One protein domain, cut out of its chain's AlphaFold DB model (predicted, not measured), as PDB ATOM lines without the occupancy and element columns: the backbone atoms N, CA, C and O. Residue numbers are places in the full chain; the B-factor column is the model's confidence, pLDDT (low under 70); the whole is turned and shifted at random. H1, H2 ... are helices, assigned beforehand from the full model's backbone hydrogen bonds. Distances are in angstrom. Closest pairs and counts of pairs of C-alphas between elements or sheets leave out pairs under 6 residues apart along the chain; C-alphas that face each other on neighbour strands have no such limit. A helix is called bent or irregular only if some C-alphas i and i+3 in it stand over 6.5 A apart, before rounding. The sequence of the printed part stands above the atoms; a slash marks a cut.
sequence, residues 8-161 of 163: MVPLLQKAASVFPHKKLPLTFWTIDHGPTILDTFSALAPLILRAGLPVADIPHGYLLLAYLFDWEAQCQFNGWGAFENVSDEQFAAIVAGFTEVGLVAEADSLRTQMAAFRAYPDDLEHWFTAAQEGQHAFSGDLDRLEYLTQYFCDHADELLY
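This is residues 8 to 161 of the 163 residues of an uncharacterized protein of Massilia sp. CF038 (UniProt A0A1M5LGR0). A sharply kinked long helix, H3, makes the core; H2 crosses it and H1 packs on H2 at one end of the domain, while H7 runs beside H3. H4, H5 and H6 fold back and forth from H3 toward the other end, and little H8 meets the beginning of H3. The printed part has 154 residues with eight named helices, H1 to H8 in order, and no named strand: all helix. It is compact, with a radius of gyration of the C-alphas of 16.0 A and spans of 46 by 31 by 28 A.

H3, residues 60 to 85, is the hub, with a kink of 131 degrees near residue 78; it is irregular, C-alphas 77 and 80 being 9.4 A apart. With residues 62 to 73 alone it touches H2, residues 35 to 49, about perpendicular at 89 degrees, closest C-alphas Ala 45 and Ala 66, 3.8 A. H2 is only just irregular: C-alphas 43 and 46 are 6.54 A apart. H1, residues 8 to 17, touches H2 at a steep tilt of 53 degrees, closest C-alphas Ala 15 and Leu 44, 5.2 A. H7, residues 141 to 154, touches H3 at a shallow tilt of 7 degrees, opposite ways, closest C-alphas Glu 72 and Leu 145, 7.4 A. H8, residues 156 to 159, touches H3, closest C-alphas Gly 61 and Leu 159, 4.2 A. H4, residues 88 to 100, touches H3, closest C-alphas Tyr 67 and Ile 94, 5.6 A. H4 and H5, residues 104 to 119, form a hairpin, closest C-alphas Val 95 and Ala 107, 4.8 A. H5 and H6, residues 124 to 133, form another, closest C-alphas Gln 113 and Ala 130, 5.4 A. Every O i to N i+4 pair is within hydrogen-bond range in H1, H4, H5 and H6, against 9 of 11 in H2, 16 of 22 in H3 and 9 of 10 in H7; H8 is too short for one.

H3 is 22.4 A long, from C-alpha 60 at (-42.013, 15.632, -49.650); H2 measures 22.5 A, H5 22.8 A and H7 20.6 A. H1 begins at C-alpha 8, (-39.657, 7.052, -57.181).

The C-alphas farthest apart, Thr 27 and Asp 123, are 47.5 A apart. The printed part has no cut, and the link from H1 to H2, residues 18 to 34, is long. Confidence is low, pLDDT under 70, at residues 19 to 35, 134 and 136 to 142.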
ATOM      1  N   MET A   8     -38.923   7.993 -58.034       89.94
ATOM      2  CA  MET A   8     -39.657   7.052 -57.181       89.94
ATOM      3  C   MET A   8     -40.110   5.799 -57.934       89.94
ATOM      4  O   MET A   8     -40.342   4.761 -57.315       89.94
ATOM      5  N   VAL A   9     -40.198   5.848 -59.268       87.69
ATOM      6  CA  VAL A   9     -40.681   4.721 -60.085       87.69
ATOM      7  C   VAL A   9     -39.876   3.431 -59.852       87.69
ATOM      8  O   VAL A   9     -40.508   2.402 -59.596       87.69
ATOM      9  N   PRO A  10     -38.525   3.429 -59.858       88.06
ATOM     10  CA  PRO A  10     -37.756   2.208 -59.607       88.06
ATOM     11  C   PRO A  10     -37.973   1.637 -58.198       88.06
ATOM     12  O   PRO A  10     -38.000   0.420 -58.016       88.06
ATOM     13  N   LEU A  11     -38.155   2.506 -57.198       88.94
ATOM     14  CA  LEU A  11     -38.383   2.102 -55.808       88.94
ATOM     15  C   LEU A  11     -39.760   1.462 -55.639       88.94
ATOM     16  O   LEU A  11     -39.876   0.408 -55.020       88.94
ATOM     17  N   LEU A  12     -40.780   2.041 -56.268       84.50
ATOM     18  CA  LEU A  12     -42.133   1.490 -56.291       84.50
ATOM     19  C   LEU A  12     -42.193   0.145 -57.016       84.50
ATOM     20  O   LEU A  12     -42.825  -0.785 -56.525       84.50
ATOM     21  N   GLN A  13     -41.495  -0.000 -58.146       82.31
ATOM     22  CA  GLN A  13     -41.384  -1.288 -58.843       82.31
ATOM     23  C   GLN A  13     -40.707  -2.351 -57.967       82.31
ATOM     24  O   GLN A  13     -41.123  -3.511 -57.954       82.31
ATOM     25  N   LYS A  14     -39.684  -1.960 -57.201       85.00
ATOM     26  CA  LYS A  14     -39.000  -2.855 -56.267       85.00
ATOM     27  C   LYS A  14     -39.894  -3.240 -55.087       85.00
ATOM     28  O   LYS A  14     -39.982  -4.431 -54.797       85.00
ATOM     29  N   ALA A  15     -40.597  -2.289 -54.472       82.75
ATOM     30  CA  ALA A  15     -41.589  -2.563 -53.427       82.75
ATOM     31  C   ALA A  15     -42.667  -3.526 -53.946       82.75
ATOM     32  O   ALA A  15     -42.986  -4.522 -53.304       82.75
ATOM     33  N   ALA A  16     -43.137  -3.302 -55.178       76.62
ATOM     34  CA  ALA A  16     -44.116  -4.156 -55.832       76.62
ATOM     35  C   ALA A  16     -43.645  -5.600 -56.040       76.62
ATOM     36  O   ALA A  16     -44.433  -6.535 -55.908       76.62
ATOM     37  N   SER A  17     -42.358  -5.806 -56.330       76.62
ATOM     38  CA  SER A  17     -41.807  -7.150 -56.534       76.62
ATOM     39  C   SER A  17     -41.782  -8.019 -55.274       76.62
ATOM     40  O   SER A  17     -41.737  -9.241 -55.396       76.62
ATOM     41  N   VAL A  18     -41.849  -7.415 -54.079       72.62
ATOM     42  CA  VAL A  18     -41.923  -8.143 -52.800       72.62
ATOM     43  C   VAL A  18     -43.243  -8.912 -52.683       72.62
ATOM     44  O   VAL A  18     -43.307  -9.943 -52.017       72.62
ATOM     45  N   PHE A  19     -44.279  -8.472 -53.404       66.69
ATOM     46  CA  PHE A  19     -45.613  -9.062 -53.381       66.69
ATOM     47  C   PHE A  19     -46.008  -9.583 -54.775       66.69
ATOM     48  O   PHE A  19     -46.941  -9.065 -55.384       66.69
ATOM     49  N   PRO A  20     -45.357 -10.636 -55.310       55.38
ATOM     50  CA  PRO A  20     -45.519 -11.080 -56.702       55.38
ATOM     51  C   PRO A  20     -46.947 -11.516 -57.081       55.38
ATOM     52  O   PRO A  20     -47.290 -11.567 -58.262       55.38
ATOM     53  N   HIS A  21     -47.803 -11.803 -56.096       53.41
ATOM     54  CA  HIS A  21     -49.224 -12.103 -56.304       53.41
ATOM     55  C   HIS A  21     -50.120 -10.852 -56.337       53.41
ATOM     56  O   HIS A  21     -51.252 -10.923 -56.812       53.41
ATOM     57  N   LYS A  22     -49.614  -9.703 -55.882       55.00
ATOM     58  CA  LYS A  22     -50.291  -8.407 -55.869       55.00
ATOM     59  C   LYS A  22     -49.664  -7.548 -56.974       55.00
ATOM     60  O   LYS A  22     -48.670  -6.867 -56.758       55.00
ATOM     61  N   LYS A  23     -50.193  -7.632 -58.202       54.25
ATOM     62  CA  LYS A  23     -49.744  -6.822 -59.354       54.25
ATOM     63  C   LYS A  23     -49.976  -5.331 -59.068       54.25
ATOM     64  O   LYS A  23     -50.999  -4.804 -59.478       54.25
ATOM     65  N   LEU A  24     -49.063  -4.683 -58.350       52.00
ATOM     66  CA  LEU A  24     -49.145  -3.280 -57.942       52.00
ATOM     67  C   LEU A  24     -48.946  -2.372 -59.166       52.00
ATOM     68  O   LEU A  24     -47.825  -2.283 -59.678       52.00
ATOM     69  N   PRO A  25     -50.000  -1.732 -59.701       55.38
ATOM     70  CA  PRO A  25     -49.869  -0.946 -60.918       55.38
ATOM     71  C   PRO A  25     -49.320   0.447 -60.585       55.38
ATOM     72  O   PRO A  25     -49.666   1.046 -59.571       55.38
ATOM     73  N   LEU A  26     -48.488   1.000 -61.474       56.12
ATOM     74  CA  LEU A  26     -47.822   2.302 -61.299       56.12
ATOM     75  C   LEU A  26     -48.753   3.523 -61.404       56.12
ATOM     76  O   LEU A  26     -48.291   4.652 -61.329       56.12
ATOM     77  N   THR A  27     -50.066   3.353 -61.533       57.81
ATOM     78  CA  THR A  27     -51.036   4.424 -61.258       57.81
ATOM     79  C   THR A  27     -51.292   4.533 -59.750       57.81
ATOM     80  O   THR A  27     -52.449   4.577 -59.369       57.81
ATOM     81  N   PHE A  28     -50.221   4.510 -58.931       56.78
ATOM     82  CA  PHE A  28     -50.063   4.635 -57.457       56.78
ATOM     83  C   PHE A  28     -51.092   3.833 -56.563       56.78
ATOM     84  O   PHE A  28     -50.658   3.299 -55.554       56.78
ATOM     85  N   TRP A  29     -52.380   3.642 -56.920       56.03
ATOM     86  CA  TRP A  29     -53.547   3.262 -56.069       56.03
ATOM     87  C   TRP A  29     -54.485   2.204 -56.650       56.03
ATOM     88  O   TRP A  29     -55.571   2.006 -56.131       56.03
ATOM     89  N   THR A  30     -54.193   1.527 -57.756       52.81
ATOM     90  CA  THR A  30     -55.193   0.581 -58.329       52.81
ATOM     91  C   THR A  30     -55.239  -0.776 -57.610       52.81
ATOM     92  O   THR A  30     -55.690  -1.781 -58.156       52.81
ATOM     93  N   ILE A  31     -54.767  -0.784 -56.369       58.47
ATOM     94  CA  ILE A  31     -54.923  -1.819 -55.356       58.47
ATOM     95  C   ILE A  31     -56.074  -1.434 -54.433       58.47
ATOM     96  O   ILE A  31     -56.390  -0.261 -54.277       58.47
ATOM     97  N   ASP A  32     -56.696  -2.432 -53.815       61.78
ATOM     98  CA  ASP A  32     -57.600  -2.199 -52.693       61.78
ATOM     99  C   ASP A  32     -56.905  -1.316 -51.636       61.78
ATOM    100  O   ASP A  32     -55.799  -1.639 -51.193       61.78
ATOM    101  N   HIS A  33     -57.568  -0.219 -51.254       67.81
ATOM    102  CA  HIS A  33     -57.153   0.704 -50.193       67.81
ATOM    103  C   HIS A  33     -57.237   0.085 -48.779       67.81
ATOM    104  O   HIS A  33     -57.050   0.781 -47.790       67.81
ATOM    105  N   GLY A  34     -57.511  -1.218 -48.682       64.62
ATOM    106  CA  GLY A  34     -57.395  -2.048 -47.489       64.62
ATOM    107  C   GLY A  34     -55.967  -2.572 -47.223       64.62
ATOM    108  O   GLY A  34     -54.980  -1.915 -47.548       64.62
ATOM    109  N   PRO A  35     -55.789  -3.784 -46.662       69.94
ATOM    110  CA  PRO A  35     -54.497  -4.258 -46.129       69.94
ATOM    111  C   PRO A  35     -53.320  -4.258 -47.119       69.94
ATOM    112  O   PRO A  35     -52.156  -4.221 -46.735       69.94
ATOM    113  N   THR A  36     -53.608  -4.300 -48.420       77.50
ATOM    114  CA  THR A  36     -52.577  -4.341 -49.462       77.50
ATOM    115  C   THR A  36     -51.819  -3.028 -49.611       77.50
ATOM    116  O   THR A  36     -50.629  -3.061 -49.940       77.50
ATOM    117  N   ILE A  37     -52.469  -1.881 -49.388       82.81
ATOM    118  CA  ILE A  37     -51.758  -0.609 -49.498       82.81
ATOM    119  C   ILE A  37     -50.827  -0.381 -48.304       82.81
ATOM    120  O   ILE A  37     -49.690   0.040 -48.509       82.81
ATOM    121  N   LEU A  38     -51.248  -0.783 -47.103       86.88
ATOM    122  CA  LEU A  38     -50.410  -0.785 -45.903       86.88
ATOM    123  C   LEU A  38     -49.130  -1.604 -46.131       86.88
ATOM    124  O   LEU A  38     -48.033  -1.075 -45.972       86.88
ATOM    125  N   ASP A  39     -49.253  -2.847 -46.611       84.69
ATOM    126  CA  ASP A  39     -48.093  -3.690 -46.955       84.69
ATOM    127  C   ASP A  39     -47.131  -2.986 -47.929       84.69
ATOM    128  O   ASP A  39     -45.906  -3.098 -47.826       84.69
ATOM    129  N   THR A  40     -47.692  -2.254 -48.895       84.81
ATOM    130  CA  THR A  40     -46.919  -1.538 -49.914       84.81
ATOM    131  C   THR A  40     -46.154  -0.369 -49.304       84.81
ATOM    132  O   THR A  40     -44.973  -0.201 -49.605       84.81
ATOM    133  N   PHE A  41     -46.794   0.418 -48.438       90.00
ATOM    134  CA  PHE A  41     -46.153   1.518 -47.719       90.00
ATOM    135  C   PHE A  41     -45.043   1.026 -46.796       90.00
ATOM    136  O   PHE A  41     -43.918   1.519 -46.892       90.00
ATOM    137  N   SER A  42     -45.315  -0.014 -46.009       89.50
ATOM    138  CA  SER A  42     -44.331  -0.633 -45.120       89.50
ATOM    139  C   SER A  42     -43.133  -1.210 -45.883       89.50
ATOM    140  O   SER A  42     -42.005  -1.142 -45.405       89.50
ATOM    141  N   ALA A  43     -43.334  -1.738 -47.095       88.25
ATOM    142  CA  ALA A  43     -42.233  -2.206 -47.941       88.25
ATOM    143  C   ALA A  43     -41.473  -1.066 -48.643       88.25
ATOM    144  O   ALA A  43     -40.269  -1.178 -48.881       88.25
ATOM    145  N   LEU A  44     -42.162   0.017 -49.010       90.81
ATOM    146  CA  LEU A  44     -41.588   1.149 -49.735       90.81
ATOM    147  C   LEU A  44     -40.726   2.040 -48.835       90.81
ATOM    148  O   LEU A  44     -39.654   2.471 -49.263       90.81
ATOM    149  N   ALA A  45     -41.170   2.302 -47.608       94.69
ATOM    150  CA  ALA A  45     -40.504   3.196 -46.664       94.69
ATOM    151  C   ALA A  45     -38.995   2.918 -46.484       94.69
ATOM    152  O   ALA A  45     -38.185   3.801 -46.799       94.69
ATOM    153  N   PRO A  46     -38.559   1.691 -46.126       92.12
ATOM    154  CA  PRO A  46     -37.136   1.398 -45.978       92.12
ATOM    155  C   PRO A  46     -36.375   1.444 -47.311       92.12
ATOM    156  O   PRO A  46     -35.162   1.652 -47.318       92.12
ATOM    157  N   LEU A  47     -37.044   1.253 -48.457       92.38
ATOM    158  CA  LEU A  47     -36.401   1.370 -49.770       92.38
ATOM    159  C   LEU A  47     -36.065   2.820 -50.108       92.38
ATOM    160  O   LEU A  47     -35.000   3.051 -50.674       92.38
ATOM    161  N   ILE A  48     -36.933   3.771 -49.753       93.75
ATOM    162  CA  ILE A  48     -36.689   5.207 -49.951       93.75
ATOM    163  C   ILE A  48     -35.489   5.651 -49.116       93.75
ATOM    164  O   ILE A  48     -34.532   6.191 -49.671       93.75
ATOM    165  N   LEU A  49     -35.483   5.344 -47.814       92.06
ATOM    166  CA  LEU A  49     -34.404   5.758 -46.906       92.06
ATOM    167  C   LEU A  49     -33.044   5.145 -47.278       92.06
ATOM    168  O   LEU A  49     -32.000   5.752 -47.055       92.06
ATOM    169  N   ARG A  50     -33.038   3.950 -47.882       92.38
ATOM    170  CA  ARG A  50     -31.817   3.230 -48.288       92.38
ATOM    171  C   ARG A  50     -31.440   3.434 -49.756       92.38
ATOM    172  O   ARG A  50     -30.459   2.849 -50.209       92.38
ATOM    173  N   ALA A  51     -32.195   4.235 -50.511       90.62
ATOM    174  CA  ALA A  51     -31.944   4.453 -51.937       90.62
ATOM    175  C   ALA A  51     -30.657   5.250 -52.213       90.62
ATOM    176  O   ALA A  51     -30.191   5.269 -53.351       90.62
ATOM    177  N   GLY A  52     -30.092   5.916 -51.197       89.25
ATOM    178  CA  GLY A  52     -28.930   6.796 -51.356       89.25
ATOM    179  C   GLY A  52     -29.240   8.071 -52.146       89.25
ATOM    180  O   GLY A  52     -28.322   8.719 -52.644       89.25
ATOM    181  N   LEU A  53     -30.524   8.415 -52.287       89.94
ATOM    182  CA  LEU A  53     -30.960   9.666 -52.897       89.94
ATOM    183  C   LEU A  53     -30.715  10.824 -51.917       89.94
ATOM    184  O   LEU A  53     -30.988  10.664 -50.724       89.94
ATOM    185  N   PRO A  54     -30.237  11.992 -52.383       90.12
ATOM    186  CA  PRO A  54     -30.227  13.196 -51.562       90.12
ATOM    187  C   PRO A  54     -31.643  13.516 -51.077       90.12
ATOM    188  O   PRO A  54     -32.584  13.480 -51.864       90.12
ATOM    189  N   VAL A  55     -31.797  13.878 -49.801       88.06
ATOM    190  CA  VAL A  55     -33.114  14.189 -49.205       88.06
ATOM    191  C   VAL A  55     -33.858  15.267 -50.002       88.06
ATOM    192  O   VAL A  55     -35.058  15.149 -50.217       88.06
ATOM    193  N   ALA A  56     -33.137  16.269 -50.515       89.38
ATOM    194  CA  ALA A  56     -33.696  17.346 -51.336       89.38
ATOM    195  C   ALA A  56     -34.289  16.877 -52.681       89.38
ATOM    196  O   ALA A  56     -35.108  17.587 -53.261       89.38
ATOM    197  N   ASP A  57     -33.895  15.695 -53.163       90.25
ATOM    198  CA  ASP A  57     -34.378  15.113 -54.419       90.25
ATOM    199  C   ASP A  57     -35.576  14.172 -54.202       90.25
ATOM    200  O   ASP A  57     -36.196  13.710 -55.166       90.25
ATOM    201  N   ILE A  58     -35.914  13.867 -52.943       92.44
ATOM    202  CA  ILE A  58     -37.063  13.036 -52.591       92.44
ATOM    203  C   ILE A  58     -38.284  13.953 -52.436       92.44
ATOM    204  O   ILE A  58     -38.259  14.875 -51.619       92.44
ATOM    205  N   PRO A  59     -39.378  13.723 -53.183       93.94
ATOM    206  CA  PRO A  59     -40.584  14.522 -53.022       93.94
ATOM    207  C   PRO A  59     -41.141  14.389 -51.602       93.94
ATOM    208  O   PRO A  59     -41.186  13.292 -51.045       93.94
ATOM    209  N   HIS A  60     -41.616  15.507 -51.055       94.44
ATOM    210  CA  HIS A  60     -42.013  15.632 -49.650       94.44
ATOM    211  C   HIS A  60     -42.930  14.508 -49.149       94.44
ATOM    212  O   HIS A  60     -42.623  13.878 -48.144       94.44
ATOM    213  N   GLY A  61     -44.000  14.176 -49.879       95.00
ATOM    214  CA  GLY A  61     -44.921  13.120 -49.448       95.00
ATOM    215  C   GLY A  61     -44.286  11.728 -49.376       95.00
ATOM    216  O   GLY A  61     -44.644  10.942 -48.504       95.00
ATOM    217  N   TYR A  62     -43.303  11.429 -50.231       94.81
ATOM    218  CA  TYR A  62     -42.546  10.173 -50.161       94.81
ATOM    219  C   TYR A  62     -41.582  10.155 -48.979       94.81
ATOM    220  O   TYR A  62     -41.405   9.112 -48.358       94.81
ATOM    221  N   LEU A  63     -40.973  11.297 -48.662       95.44
ATOM    222  CA  LEU A  63     -40.096  11.431 -47.504       95.44
ATOM    223  C   LEU A  63     -40.887  11.293 -46.194       95.44
ATOM    224  O   LEU A  63     -40.481  10.545 -45.308       95.44
ATOM    225  N   LEU A  64     -42.048  11.947 -46.114       97.19
ATOM    226  CA  LEU A  64     -42.990  11.842 -45.001       97.19
ATOM    227  C   LEU A  64     -43.439  10.390 -44.787       97.19
ATOM    228  O   LEU A  64     -43.330   9.865 -43.682       97.19
ATOM    229  N   LEU A  65     -43.876   9.718 -45.859       95.94
ATOM    230  CA  LEU A  65     -44.248   8.301 -45.835       95.94
ATOM    231  C   LEU A  65     -43.092   7.437 -45.335       95.94
ATOM    232  O   LEU A  65     -43.286   6.589 -44.468       95.94
ATOM    233  N   ALA A  66     -41.890   7.663 -45.866       96.31
ATOM    234  CA  ALA A  66     -40.726   6.867 -45.528       96.31
ATOM    235  C   ALA A  66     -40.363   6.967 -44.044       96.31
ATOM    236  O   ALA A  66     -40.143   5.937 -43.417       96.31
ATOM    237  N   TYR A  67     -40.345   8.171 -43.467       96.81
ATOM    238  CA  TYR A  67     -40.027   8.337 -42.048       96.81
ATOM    239  C   TYR A  67     -41.088   7.739 -41.125       96.81
ATOM    240  O   TYR A  67     -40.731   7.054 -40.171       96.81
ATOM    241  N   LEU A  68     -42.374   7.964 -41.408       96.94
ATOM    242  CA  LEU A  68     -43.448   7.502 -40.526       96.94
ATOM    243  C   LEU A  68     -43.586   5.976 -40.544       96.94
ATOM    244  O   LEU A  68     -43.604   5.354 -39.489       96.94
ATOM    245  N   PHE A  69     -43.615   5.350 -41.723       95.38
ATOM    246  CA  PHE A  69     -43.773   3.893 -41.811       95.38
ATOM    247  C   PHE A  69     -42.515   3.123 -41.397       95.38
ATOM    248  O   PHE A  69     -42.635   2.033 -40.840       95.38
ATOM    249  N   ASP A  70     -41.313   3.661 -41.638       95.25
ATOM    250  CA  ASP A  70     -40.085   3.037 -41.130       95.25
ATOM    251  C   ASP A  70     -40.028   3.117 -39.598       95.25
ATOM    252  O   ASP A  70     -39.714   2.118 -38.956       95.25
ATOM    253  N   TRP A  71     -40.423   4.249 -38.999       95.38
ATOM    254  CA  TRP A  71     -40.519   4.386 -37.543       95.38
ATOM    255  C   TRP A  71     -41.501   3.392 -36.917       95.38
ATOM    256  O   TRP A  71     -41.137   2.691 -35.971       95.38
ATOM    257  N   GLU A  72     -42.716   3.275 -37.460       93.50
ATOM    258  CA  GLU A  72     -43.700   2.303 -36.969       93.50
ATOM    259  C   GLU A  72     -43.170   0.870 -37.057       93.50
ATOM    260  O   GLU A  72     -43.287   0.102 -36.102       93.50
ATOM    261  N   ALA A  73     -42.519   0.514 -38.168       91.44
ATOM    262  CA  ALA A  73     -41.897  -0.795 -38.307       91.44
ATOM    263  C   ALA A  73     -40.805  -1.009 -37.245       91.44
ATOM    264  O   ALA A  73     -40.764  -2.058 -36.601       91.44
ATOM    265  N   GLN A  74     -39.941  -0.020 -37.011       91.69
ATOM    266  CA  GLN A  74     -38.914  -0.109 -35.973       91.69
ATOM    267  C   GLN A  74     -39.518  -0.285 -34.577       91.69
ATOM    268  O   GLN A  74     -39.023  -1.124 -33.824       91.69
ATOM    269  N   CYS A  75     -40.594   0.432 -34.244       90.06
ATOM    270  CA  CYS A  75     -41.302   0.271 -32.973       90.06
ATOM    271  C   CYS A  75     -41.886  -1.141 -32.832       90.06
ATOM    272  O   CYS A  75     -41.710  -1.774 -31.794       90.06
ATOM    273  N   GLN A  76     -42.507  -1.677 -33.884       87.88
ATOM    274  CA  GLN A  76     -43.067  -3.032 -33.868       87.88
ATOM    275  C   GLN A  76     -42.003  -4.123 -33.689       87.88
ATOM    276  O   GLN A  76     -42.247  -5.114 -33.001       87.88
ATOM    277  N   PHE A  77     -40.826  -3.966 -34.305       87.50
ATOM    278  CA  PHE A  77     -39.766  -4.978 -34.242       87.50
ATOM    279  C   PHE A  77     -38.856  -4.846 -33.018       87.50
ATOM    280  O   PHE A  77     -38.421  -5.864 -32.481       87.50
ATOM    281  N   ASN A  78     -38.555  -3.620 -32.583       86.06
ATOM    282  CA  ASN A  78     -37.543  -3.348 -31.558       86.06
ATOM    283  C   ASN A  78     -38.125  -2.768 -30.259       86.06
ATOM    284  O   ASN A  78     -37.390  -2.634 -29.278       86.06
ATOM    285  N   GLY A  79     -39.412  -2.407 -30.231       86.38
ATOM    286  CA  GLY A  79     -40.015  -1.679 -29.117       86.38
ATOM    287  C   GLY A  79     -39.209  -0.422 -28.793       86.38
ATOM    288  O   GLY A  79     -38.852   0.352 -29.679       86.38
ATOM    289  N   TRP A  80     -38.829  -0.278 -27.523       83.88
ATOM    290  CA  TRP A  80     -37.971   0.807 -27.045       83.88
ATOM    291  C   TRP A  80     -36.610   0.904 -27.750       83.88
ATOM    292  O   TRP A  80     -36.077   2.002 -27.898       83.88
ATOM    293  N   GLY A  81     -36.071  -0.209 -28.258       85.75
ATOM    294  CA  GLY A  81     -34.824  -0.214 -29.027       85.75
ATOM    295  C   GLY A  81     -34.912   0.556 -30.352       85.75
ATOM    296  O   GLY A  81     -33.889   0.815 -30.981       85.75
ATOM    297  N   ALA A  82     -36.105   0.967 -30.799       90.31
ATOM    298  CA  ALA A  82     -36.254   1.866 -31.943       90.31
ATOM    299  C   ALA A  82     -35.540   3.214 -31.721       90.31
ATOM    300  O   ALA A  82     -34.953   3.760 -32.654       90.31
ATOM    301  N   PHE A  83     -35.504   3.716 -30.480       91.75
ATOM    302  CA  PHE A  83     -34.831   4.977 -30.150       91.75
ATOM    303  C   PHE A  83     -33.304   4.920 -30.321       91.75
ATOM    304  O   PHE A  83     -32.689   5.944 -30.607       91.75
ATOM    305  N   GLU A  84     -32.688   3.739 -30.218       91.31
ATOM    306  CA  GLU A  84     -31.250   3.549 -30.473       91.31
ATOM    307  C   GLU A  84     -30.896   3.602 -31.964       91.31
ATOM    308  O   GLU A  84     -29.755   3.882 -32.334       91.31
ATOM    309  N   ASN A  85     -31.869   3.318 -32.830       89.38
ATOM    310  CA  ASN A  85     -31.667   3.120 -34.263       89.38
ATOM    311  C   ASN A  85     -31.962   4.373 -35.101       89.38
ATOM    312  O   ASN A  85     -31.861   4.331 -36.330       89.38
ATOM    313  N   VAL A  86     -32.307   5.487 -34.454       91.88
ATOM    314  CA  VAL A  86     -32.709   6.734 -35.107       91.88
ATOM    315  C   VAL A  86     -31.742   7.870 -34.765       91.88
ATOM    316  O   VAL A  86     -31.393   8.087 -33.607       91.88
ATOM    317  N   SER A  87     -31.290   8.616 -35.775       92.69
ATOM    318  CA  SER A  87     -30.488   9.823 -35.544       92.69
ATOM    319  C   SER A  87     -31.351  10.988 -35.044       92.69
ATOM    320  O   SER A  87     -32.564  11.004 -35.245       92.69
ATOM    321  N   ASP A  88     -30.733  12.017 -34.455       93.44
ATOM    322  CA  ASP A  88     -31.446  13.234 -34.028       93.44
ATOM    323  C   ASP A  88     -32.221  13.903 -35.171       93.44
ATOM    324  O   ASP A  88     -33.347  14.366 -34.986       93.44
ATOM    325  N   GLU A  89     -31.626  13.937 -36.365       93.19
ATOM    326  CA  GLU A  89     -32.243  14.510 -37.560       93.19
ATOM    327  C   GLU A  89     -33.447  13.680 -38.017       93.19
ATOM    328  O   GLU A  89     -34.516  14.229 -38.284       93.19
ATOM    329  N   GLN A  90     -33.302  12.351 -38.047       93.19
ATOM    330  CA  GLN A  90     -34.398  11.446 -38.391       93.19
ATOM    331  C   GLN A  90     -35.528  11.533 -37.363       93.19
ATOM    332  O   GLN A  90     -36.693  11.611 -37.742       93.19
ATOM    333  N   PHE A  91     -35.200  11.591 -36.073       96.00
ATOM    334  CA  PHE A  91     -36.190  11.729 -35.012       96.00
ATOM    335  C   PHE A  91     -36.952  13.055 -35.121       96.00
ATOM    336  O   PHE A  91     -38.179  13.073 -35.022       96.00
ATOM    337  N   ALA A  92     -36.256  14.161 -35.399       96.38
ATOM    338  CA  ALA A  92     -36.899  15.447 -35.648       96.38
ATOM    339  C   ALA A  92     -37.854  15.389 -36.854       96.38
ATOM    340  O   ALA A  92     -38.957  15.935 -36.779       96.38
ATOM    341  N   ALA A  93     -37.467  14.695 -37.930       95.62
ATOM    342  CA  ALA A  93     -38.313  14.494 -39.105       95.62
ATOM    343  C   ALA A  93     -39.549  13.626 -38.807       95.62
ATOM    344  O   ALA A  93     -40.645  13.973 -39.239       95.62
ATOM    345  N   ILE A  94     -39.406  12.553 -38.023       97.12
ATOM    346  CA  ILE A  94     -40.520  11.690 -37.588       97.12
ATOM    347  C   ILE A  94     -41.537  12.498 -36.774       97.12
ATOM    348  O   ILE A  94     -42.729  12.500 -37.075       97.12
ATOM    349  N   VAL A  95     -41.062  13.247 -35.780       97.12
ATOM    350  CA  VAL A  95     -41.896  14.093 -34.918       97.12
ATOM    351  C   VAL A  95     -42.613  15.188 -35.720       97.12
ATOM    352  O   VAL A  95     -43.804  15.447 -35.509       97.12
ATOM    353  N   ALA A  96     -41.906  15.838 -36.649       97.00
ATOM    354  CA  ALA A  96     -42.512  16.805 -37.559       97.00
ATOM    355  C   ALA A  96     -43.566  16.138 -38.453       97.00
ATOM    356  O   ALA A  96     -44.650  16.688 -38.625       97.00
ATOM    357  N   GLY A  97     -43.287  14.928 -38.941       97.25
ATOM    358  CA  GLY A  97     -44.200  14.174 -39.784       97.25
ATOM    359  C   GLY A  97     -45.496  13.791 -39.075       97.25
ATOM    360  O   GLY A  97     -46.568  14.020 -39.625       97.25
ATOM    361  N   PHE A  98     -45.426  13.304 -37.831       96.31
ATOM    362  CA  PHE A  98     -46.626  13.028 -37.032       96.31
ATOM    363  C   PHE A  98     -47.459  14.289 -36.813       96.31
ATOM    364  O   PHE A  98     -48.682  14.256 -36.927       96.31
ATOM    365  N   THR A  99     -46.800  15.420 -36.563       96.38
ATOM    366  CA  THR A  99     -47.486  16.712 -36.439       96.38
ATOM    367  C   THR A  99     -48.186  17.093 -37.749       96.38
ATOM    368  O   THR A  99     -49.338  17.520 -37.727       96.38
ATOM    369  N   GLU A 100     -47.510  16.917 -38.887       97.31
ATOM    370  CA  GLU A 100     -48.023  17.271 -40.212       97.31
ATOM    371  C   GLU A 100     -49.259  16.456 -40.601       97.31
ATOM    372  O   GLU A 100     -50.228  17.020 -41.105       97.31
ATOM    373  N   VAL A 101     -49.267  15.156 -40.304       95.62
ATOM    374  CA  VAL A 101     -50.415  14.280 -40.584       95.62
ATOM    375  C   VAL A 101     -51.527  14.390 -39.539       95.62
ATOM    376  O   VAL A 101     -52.450  13.592 -39.556       95.62
ATOM    377  N   GLY A 102     -51.465  15.356 -38.615       93.81
ATOM    378  CA  GLY A 102     -52.517  15.606 -37.621       93.81
ATOM    379  C   GLY A 102     -52.416  14.786 -36.329       93.81
ATOM    380  O   GLY A 102     -53.268  14.925 -35.450       93.81
ATOM    381  N   LEU A 103     -51.360  13.994 -36.150       92.62
ATOM    382  CA  LEU A 103     -51.077  13.203 -34.948       92.62
ATOM    383  C   LEU A 103     -50.195  13.983 -33.955       92.62
ATOM    384  O   LEU A 103     -49.145  13.524 -33.514       92.62
ATOM    385  N   VAL A 104     -50.634  15.186 -33.574       92.38
ATOM    386  CA  VAL A 104     -49.867  16.083 -32.684       92.38
ATOM    387  C   VAL A 104     -49.603  15.452 -31.313       92.38
ATOM    388  O   VAL A 104     -48.493  15.541 -30.800       92.38
ATOM    389  N   ALA A 105     -50.598  14.763 -30.747       88.06
ATOM    390  CA  ALA A 105     -50.447  14.092 -29.457       88.06
ATOM    391  C   ALA A 105     -49.394  12.966 -29.498       88.06
ATOM    392  O   ALA A 105     -48.657  12.794 -28.533       88.06
ATOM    393  N   GLU A 106     -49.273  12.261 -30.630       90.00
ATOM    394  CA  GLU A 106     -48.222  11.256 -30.842       90.00
ATOM    395  C   GLU A 106     -46.851  11.915 -30.910       90.00
ATOM    396  O   GLU A 106     -45.916  11.490 -30.237       90.00
ATOM    397  N   ALA A 107     -46.735  13.012 -31.660       93.56
ATOM    398  CA  ALA A 107     -45.496  13.773 -31.733       93.56
ATOM    399  C   ALA A 107     -45.033  14.252 -30.341       93.56
ATOM    400  O   ALA A 107     -43.843  14.180 -30.027       93.56
ATOM    401  N   ASP A 108     -45.953  14.714 -29.492       90.88
ATOM    402  CA  ASP A 108     -45.657  15.140 -28.118       90.88
ATOM    403  C   ASP A 108     -45.288  13.969 -27.197       90.88
ATOM    404  O   ASP A 108     -44.343  14.071 -26.403       90.88
ATOM    405  N   SER A 109     -45.976  12.836 -27.342       90.06
ATOM    406  CA  SER A 109     -45.649  11.601 -26.629       90.06
ATOM    407  C   SER A 109     -44.242  11.119 -26.977       90.06
ATOM    408  O   SER A 109     -43.417  10.911 -26.086       90.06
ATOM    409  N   LEU A 110     -43.907  11.055 -28.269       92.19
ATOM    410  CA  LEU A 110     -42.583  10.657 -28.746       92.19
ATOM    411  C   LEU A 110     -41.476  11.568 -28.216       92.19
ATOM    412  O   LEU A 110     -40.417  11.076 -27.825       92.19
ATOM    413  N   ARG A 111     -41.700  12.887 -28.154       94.00
ATOM    414  CA  ARG A 111     -40.736  13.826 -27.552       94.00
ATOM    415  C   ARG A 111     -40.469  13.493 -26.084       94.00
ATOM    416  O   ARG A 111     -39.311  13.487 -25.669       94.00
ATOM    417  N   THR A 112     -41.520  13.201 -25.321       91.12
ATOM    418  CA  THR A 112     -41.416  12.823 -23.902       91.12
ATOM    419  C   THR A 112     -40.661  11.506 -23.736       91.12
ATOM    420  O   THR A 112     -39.718  11.423 -22.950       91.12
ATOM    421  N   GLN A 113     -41.007  10.501 -24.541       90.69
ATOM    422  CA  GLN A 113     -40.363   9.190 -24.533       90.69
ATOM    423  C   GLN A 113     -38.878   9.268 -24.912       90.69
ATOM    424  O   GLN A 113     -38.034   8.731 -24.200       90.69
ATOM    425  N   MET A 114     -38.525  10.008 -25.968       92.88
ATOM    426  CA  MET A 114     -37.128  10.224 -26.362       92.88
ATOM    427  C   MET A 114     -36.337  10.983 -25.284       92.88
ATOM    428  O   MET A 114     -35.162  10.692 -25.054       92.88
ATOM    429  N   ALA A 115     -36.953  11.952 -24.597       91.44
ATOM    430  CA  ALA A 115     -36.305  12.650 -23.489       91.44
ATOM    431  C   ALA A 115     -36.007  11.700 -22.316       91.44
ATOM    432  O   ALA A 115     -34.898  11.729 -21.781       91.44
ATOM    433  N   ALA A 116     -36.956  10.827 -21.962       89.19
ATOM    434  CA  ALA A 116     -36.764   9.802 -20.939       89.19
ATOM    435  C   ALA A 116     -35.685   8.785 -21.343       89.19
ATOM    436  O   ALA A 116     -34.789   8.503 -20.549       89.19
ATOM    437  N   PHE A 117     -35.713   8.320 -22.596       90.31
ATOM    438  CA  PHE A 117     -34.705   7.426 -23.167       90.31
ATOM    439  C   PHE A 117     -33.288   8.003 -23.036       90.31
ATOM    440  O   PHE A 117     -32.377   7.335 -22.556       90.31
ATOM    441  N   ARG A 118     -33.098   9.284 -23.378       90.62
ATOM    442  CA  ARG A 118     -31.792   9.960 -23.265       90.62
ATOM    443  C   ARG A 118     -31.342  10.173 -21.826       90.62
ATOM    444  O   ARG A 118     -30.145  10.120 -21.552       90.62
ATOM    445  N   ALA A 119     -32.274  10.490 -20.931       92.06
ATOM    446  CA  ALA A 119     -31.962  10.751 -19.532       92.06
ATOM    447  C   ALA A 119     -31.608   9.464 -18.774       92.06
ATOM    448  O   ALA A 119     -30.746   9.496 -17.894       92.06
ATOM    449  N   TYR A 120     -32.240   8.346 -19.136       90.25
ATOM    450  CA  TYR A 120     -32.127   7.077 -18.425       90.25
ATOM    451  C   TYR A 120     -31.993   5.886 -19.395       90.25
ATOM    452  O   TYR A 120     -32.894   5.057 -19.462       90.25
ATOM    453  N   PRO A 121     -30.887   5.765 -20.153       85.44
ATOM    454  CA  PRO A 121     -30.764   4.811 -21.264       85.44
ATOM    455  C   PRO A 121     -30.783   3.321 -20.874       85.44
ATOM    456  O   PRO A 121     -30.940   2.472 -21.741       85.44
ATOM    457  N   ASP A 122     -30.645   2.990 -19.589       86.81
ATOM    458  CA  ASP A 122     -30.661   1.607 -19.092       86.81
ATOM    459  C   ASP A 122     -31.849   1.331 -18.144       86.81
ATOM    460  O   ASP A 122     -31.903   0.290 -17.487       86.81
ATOM    461  N   ASP A 123     -32.797   2.270 -18.030       86.94
ATOM    462  CA  ASP A 123     -33.878   2.229 -17.042       86.94
ATOM    463  C   ASP A 123     -35.253   2.094 -17.710       86.94
ATOM    464  O   ASP A 123     -35.955   3.066 -18.004       86.94
ATOM    465  N   LEU A 124     -35.650   0.838 -17.921       82.38
ATOM    466  CA  LEU A 124     -36.934   0.494 -18.529       82.38
ATOM    467  C   LEU A 124     -38.135   1.044 -17.742       82.38
ATOM    468  O   LEU A 124     -39.168   1.330 -18.342       82.38
ATOM    469  N   GLU A 125     -38.035   1.194 -16.418       85.75
ATOM    470  CA  GLU A 125     -39.144   1.669 -15.580       85.75
ATOM    471  C   GLU A 125     -39.463   3.143 -15.865       85.75
ATOM    472  O   GLU A 125     -40.633   3.518 -16.018       85.75
ATOM    473  N   HIS A 126     -38.428   3.966 -16.038       81.69
ATOM    474  CA  HIS A 126     -38.591   5.363 -16.440       81.69
ATOM    475  C   HIS A 126     -39.169   5.486 -17.854       81.69
ATOM    476  O   HIS A 126     -39.994   6.367 -18.106       81.69
ATOM    477  N   TRP A 127     -38.803   4.583 -18.765       81.94
ATOM    478  CA  TRP A 127     -39.363   4.565 -20.119       81.94
ATOM    479  C   TRP A 127     -40.849   4.218 -20.103       81.94
ATOM    480  O   TRP A 127     -41.658   4.934 -20.692       81.94
ATOM    481  N   PHE A 128     -41.234   3.170 -19.369       81.00
ATOM    482  CA  PHE A 128     -42.638   2.789 -19.225       81.00
ATOM    483  C   PHE A 128     -43.480   3.905 -18.606       81.00
ATOM    484  O   PHE A 128     -44.589   4.151 -19.077       81.00
ATOM    485  N   THR A 129     -42.946   4.601 -17.601       84.19
ATOM    486  CA  THR A 129     -43.619   5.753 -16.987       84.19
ATOM    487  C   THR A 129     -43.858   6.855 -18.020       84.19
ATOM    488  O   THR A 129     -44.993   7.298 -18.190       84.19
ATOM    489  N   ALA A 130     -42.832   7.218 -18.797       80.81
ATOM    490  CA  ALA A 130     -42.953   8.220 -19.854       80.81
ATOM    491  C   ALA A 130     -43.967   7.822 -20.947       80.81
ATOM    492  O   ALA A 130     -44.742   8.664 -21.403       80.81
ATOM    493  N   ALA A 131     -44.014   6.544 -21.347       76.75
ATOM    494  CA  ALA A 131     -45.029   6.051 -22.284       76.75
ATOM    495  C   ALA A 131     -46.451   6.139 -21.719       76.75
ATOM    496  O   ALA A 131     -47.372   6.488 -22.453       76.75
ATOM    497  N   GLN A 132     -46.650   5.817 -20.438       79.94
ATOM    498  CA  GLN A 132     -47.968   5.886 -19.800       79.94
ATOM    499  C   GLN A 132     -48.469   7.327 -19.672       79.94
ATOM    500  O   GLN A 132     -49.634   7.599 -19.954       79.94
ATOM    501  N   GLU A 133     -47.590   8.252 -19.290       80.44
ATOM    502  CA  GLU A 133     -47.912   9.679 -19.183       80.44
ATOM    503  C   GLU A 133     -48.225  10.313 -20.548       80.44
ATOM    504  O   GLU A 133     -49.005  11.262 -20.628       80.44
ATOM    505  N   GLY A 134     -47.655   9.762 -21.623       68.69
ATOM    506  CA  GLY A 134     -47.861  10.199 -23.000       68.69
ATOM    507  C   GLY A 134     -49.008   9.510 -23.749       68.69
ATOM    508  O   GLY A 134     -49.075   9.656 -24.968       68.69
ATOM    509  N   GLN A 135     -49.883   8.734 -23.097       70.44
ATOM    510  CA  GLN A 135     -50.977   8.039 -23.794       70.44
ATOM    511  C   GLN A 135     -52.045   9.000 -24.346       70.44
ATOM    512  O   GLN A 135     -52.472   9.950 -23.691       70.44
ATOM    513  N   HIS A 136     -52.538   8.707 -25.548       67.75
ATOM    514  CA  HIS A 136     -53.586   9.443 -26.255       67.75
ATOM    515  C   HIS A 136     -54.417   8.507 -27.154       67.75
ATOM    516  O   HIS A 136     -54.226   7.295 -27.190       67.75
ATOM    517  N   ALA A 137     -55.364   9.072 -27.911       59.62
ATOM    518  CA  ALA A 137     -56.385   8.324 -28.657       59.62
ATOM    519  C   ALA A 137     -55.868   7.355 -29.746       59.62
ATOM    520  O   ALA A 137     -56.654   6.564 -30.247       59.62
ATOM    521  N   PHE A 138     -54.580   7.412 -30.097       58.78
ATOM    522  CA  PHE A 138     -53.946   6.570 -31.123       58.78
ATOM    523  C   PHE A 138     -52.774   5.751 -30.563       58.78
ATOM    524  O   PHE A 138     -51.962   5.243 -31.323       58.78
ATOM    525  N   SER A 139     -52.671   5.609 -29.237       61.97
ATOM    526  CA  SER A 139     -51.589   4.845 -28.598       61.97
ATOM    527  C   SER A 139     -51.702   3.319 -28.774       61.97
ATOM    528  O   SER A 139     -50.905   2.589 -28.194       61.97
ATOM    529  N   GLY A 140     -52.689   2.823 -29.533       58.16
ATOM    530  CA  GLY A 140     -52.776   1.428 -29.970       58.16
ATOM    531  C   GLY A 140     -52.091   1.220 -31.326       58.16
ATOM    532  O   GLY A 140     -52.385   1.931 -32.283       58.16
ATOM    533  N   ASP A 141     -51.214   0.215 -31.421       55.56
ATOM    534  CA  ASP A 141     -50.305   0.007 -32.567       55.56
ATOM    535  C   ASP A 141     -50.991  -0.200 -33.930       55.56
ATOM    536  O   ASP A 141     -50.410   0.117 -34.968       55.56
ATOM    537  N   LEU A 142     -52.215  -0.738 -33.961       58.97
ATOM    538  CA  LEU A 142     -52.943  -0.965 -35.218       58.97
ATOM    539  C   LEU A 142     -53.688   0.289 -35.696       58.97
ATOM    540  O   LEU A 142     -53.723   0.553 -36.896       58.97
ATOM    541  N   ASP A 143     -54.183   1.113 -34.770       72.06
ATOM    542  CA  ASP A 143     -54.977   2.301 -35.102       72.06
ATOM    543  C   ASP A 143     -54.126   3.366 -35.812       72.06
ATOM    544  O   ASP A 143     -54.607   4.075 -36.698       72.06
ATOM    545  N   ARG A 144     -52.835   3.463 -35.462       86.38
ATOM    546  CA  ARG A 144     -51.918   4.457 -36.037       86.38
ATOM    547  C   ARG A 144     -51.489   4.109 -37.462       86.38
ATOM    548  O   ARG A 144     -51.532   4.978 -38.330       86.38
ATOM    549  N   LEU A 145     -51.136   2.853 -37.746       88.69
ATOM    550  CA  LEU A 145     -50.800   2.423 -39.112       88.69
ATOM    551  C   LEU A 145     -52.005   2.493 -40.055       88.69
ATOM    552  O   LEU A 145     -51.853   2.896 -41.211       88.69
ATOM    553  N   GLU A 146     -53.196   2.139 -39.572       87.62
ATOM    554  CA  GLU A 146     -54.440   2.298 -40.330       87.62
ATOM    555  C   GLU A 146     -54.727   3.778 -40.615       87.62
ATOM    556  O   GLU A 146     -54.974   4.140 -41.770       87.62
ATOM    557  N   TYR A 147     -54.593   4.648 -39.607       90.31
ATOM    558  CA  TYR A 147     -54.730   6.095 -39.772       90.31
ATOM    559  C   TYR A 147     -53.757   6.655 -40.813       90.31
ATOM    560  O   TYR A 147     -54.177   7.338 -41.746       90.31
ATOM    561  N   LEU A 148     -52.460   6.358 -40.678       92.69
ATOM    562  CA  LEU A 148     -51.427   6.835 -41.598       92.69
ATOM    563  C   LEU A 148     -51.712   6.360 -43.022       92.69
ATOM    564  O   LEU A 148     -51.639   7.142 -43.969       92.69
ATOM    565  N   THR A 149     -52.088   5.091 -43.172       91.19
ATOM    566  CA  THR A 149     -52.441   4.520 -44.473       91.19
ATOM    567  C   THR A 149     -53.601   5.282 -45.106       91.19
ATOM    568  O   THR A 149     -53.488   5.719 -46.252       91.19
ATOM    569  N   GLN A 150     -54.680   5.507 -44.351       88.94
ATOM    570  CA  GLN A 150     -55.839   6.265 -44.815       88.94
ATOM    571  C   GLN A 150     -55.478   7.720 -45.150       88.94
ATOM    572  O   GLN A 150     -55.891   8.226 -46.191       88.94
ATOM    573  N   TYR A 151     -54.646   8.376 -44.338       93.00
ATOM    574  CA  TYR A 151     -54.188   9.743 -44.589       93.00
ATOM    575  C   TYR A 151     -53.495   9.869 -45.951       93.00
ATOM    576  O   TYR A 151     -53.850  10.741 -46.749       93.00
ATOM    577  N   PHE A 152     -52.543   8.983 -46.258       92.31
ATOM    578  CA  PHE A 152     -51.857   9.000 -47.553       92.31
ATOM    579  C   PHE A 152     -52.766   8.578 -48.715       92.31
ATOM    580  O   PHE A 152     -52.567   9.076 -49.824       92.31
ATOM    581  N   CYS A 153     -53.764   7.712 -48.486       88.44
ATOM    582  CA  CYS A 153     -54.814   7.436 -49.472       88.44
ATOM    583  C   CYS A 153     -55.591   8.712 -49.828       88.44
ATOM    584  O   CYS A 153     -55.751   9.026 -51.007       88.44
ATOM    585  N   ASP A 154     -56.058   9.446 -48.817       89.50
ATOM    586  CA  ASP A 154     -56.933  10.609 -48.993       89.50
ATOM    587  C   ASP A 154     -56.195  11.805 -49.609       89.50
ATOM    588  O   ASP A 154     -56.773  12.561 -50.390       89.50
ATOM    589  N   HIS A 155     -54.897  11.936 -49.324       91.88
ATOM    590  CA  HIS A 155     -54.045  13.042 -49.784       91.88
ATOM    591  C   HIS A 155     -53.071  12.628 -50.901       91.88
ATOM    592  O   HIS A 155     -52.127  13.350 -51.231       91.88
ATOM    593  N   ALA A 156     -53.315  11.467 -51.514       89.19
ATOM    594  CA  ALA A 156     -52.523  10.864 -52.580       89.19
ATOM    595  C   ALA A 156     -52.129  11.857 -53.691       89.19
ATOM    596  O   ALA A 156     -50.976  11.907 -54.126       89.19
ATOM    597  N   ASP A 157     -53.098  12.659 -54.129       88.19
ATOM    598  CA  ASP A 157     -52.970  13.609 -55.240       88.19
ATOM    599  C   ASP A 157     -52.004  14.748 -54.955       88.19
ATOM    600  O   ASP A 157     -51.320  15.219 -55.860       88.19
ATOM    601  N   GLU A 158     -51.923  15.153 -53.696       90.88
ATOM    602  CA  GLU A 158     -51.116  16.284 -53.265       90.88
ATOM    603  C   GLU A 158     -49.712  15.855 -52.844       90.88
ATOM    604  O   GLU A 158     -48.748  16.589 -53.070       90.88
ATOM    605  N   LEU A 159     -49.604  14.671 -52.237       91.62
ATOM    606  CA  LEU A 159     -48.378  14.194 -51.606       91.62
ATOM    607  C   LEU A 159     -47.504  13.363 -52.548       91.62
ATOM    608  O   LEU A 159     -46.277  13.412 -52.457       91.62
ATOM    609  N   LEU A 160     -48.116  12.562 -53.422       89.88
ATOM    610  CA  LEU A 160     -47.437  11.410 -54.027       89.88
ATOM    611  C   LEU A 160     -47.476  11.419 -55.564       89.88
ATOM    612  O   LEU A 160     -46.827  10.599 -56.214       89.88
ATOM    613  N   TYR A 161     -48.135  12.408 -56.163       86.44
ATOM    614  CA  TYR A 161     -48.050  12.693 -57.592       86.44
ATOM    615  C   TYR A 161     -47.425  14.065 -57.869       86.44
ATOM    616  O   TYR A 161     -47.420  14.961 -57.030       86.44
TER     617      TYR A 161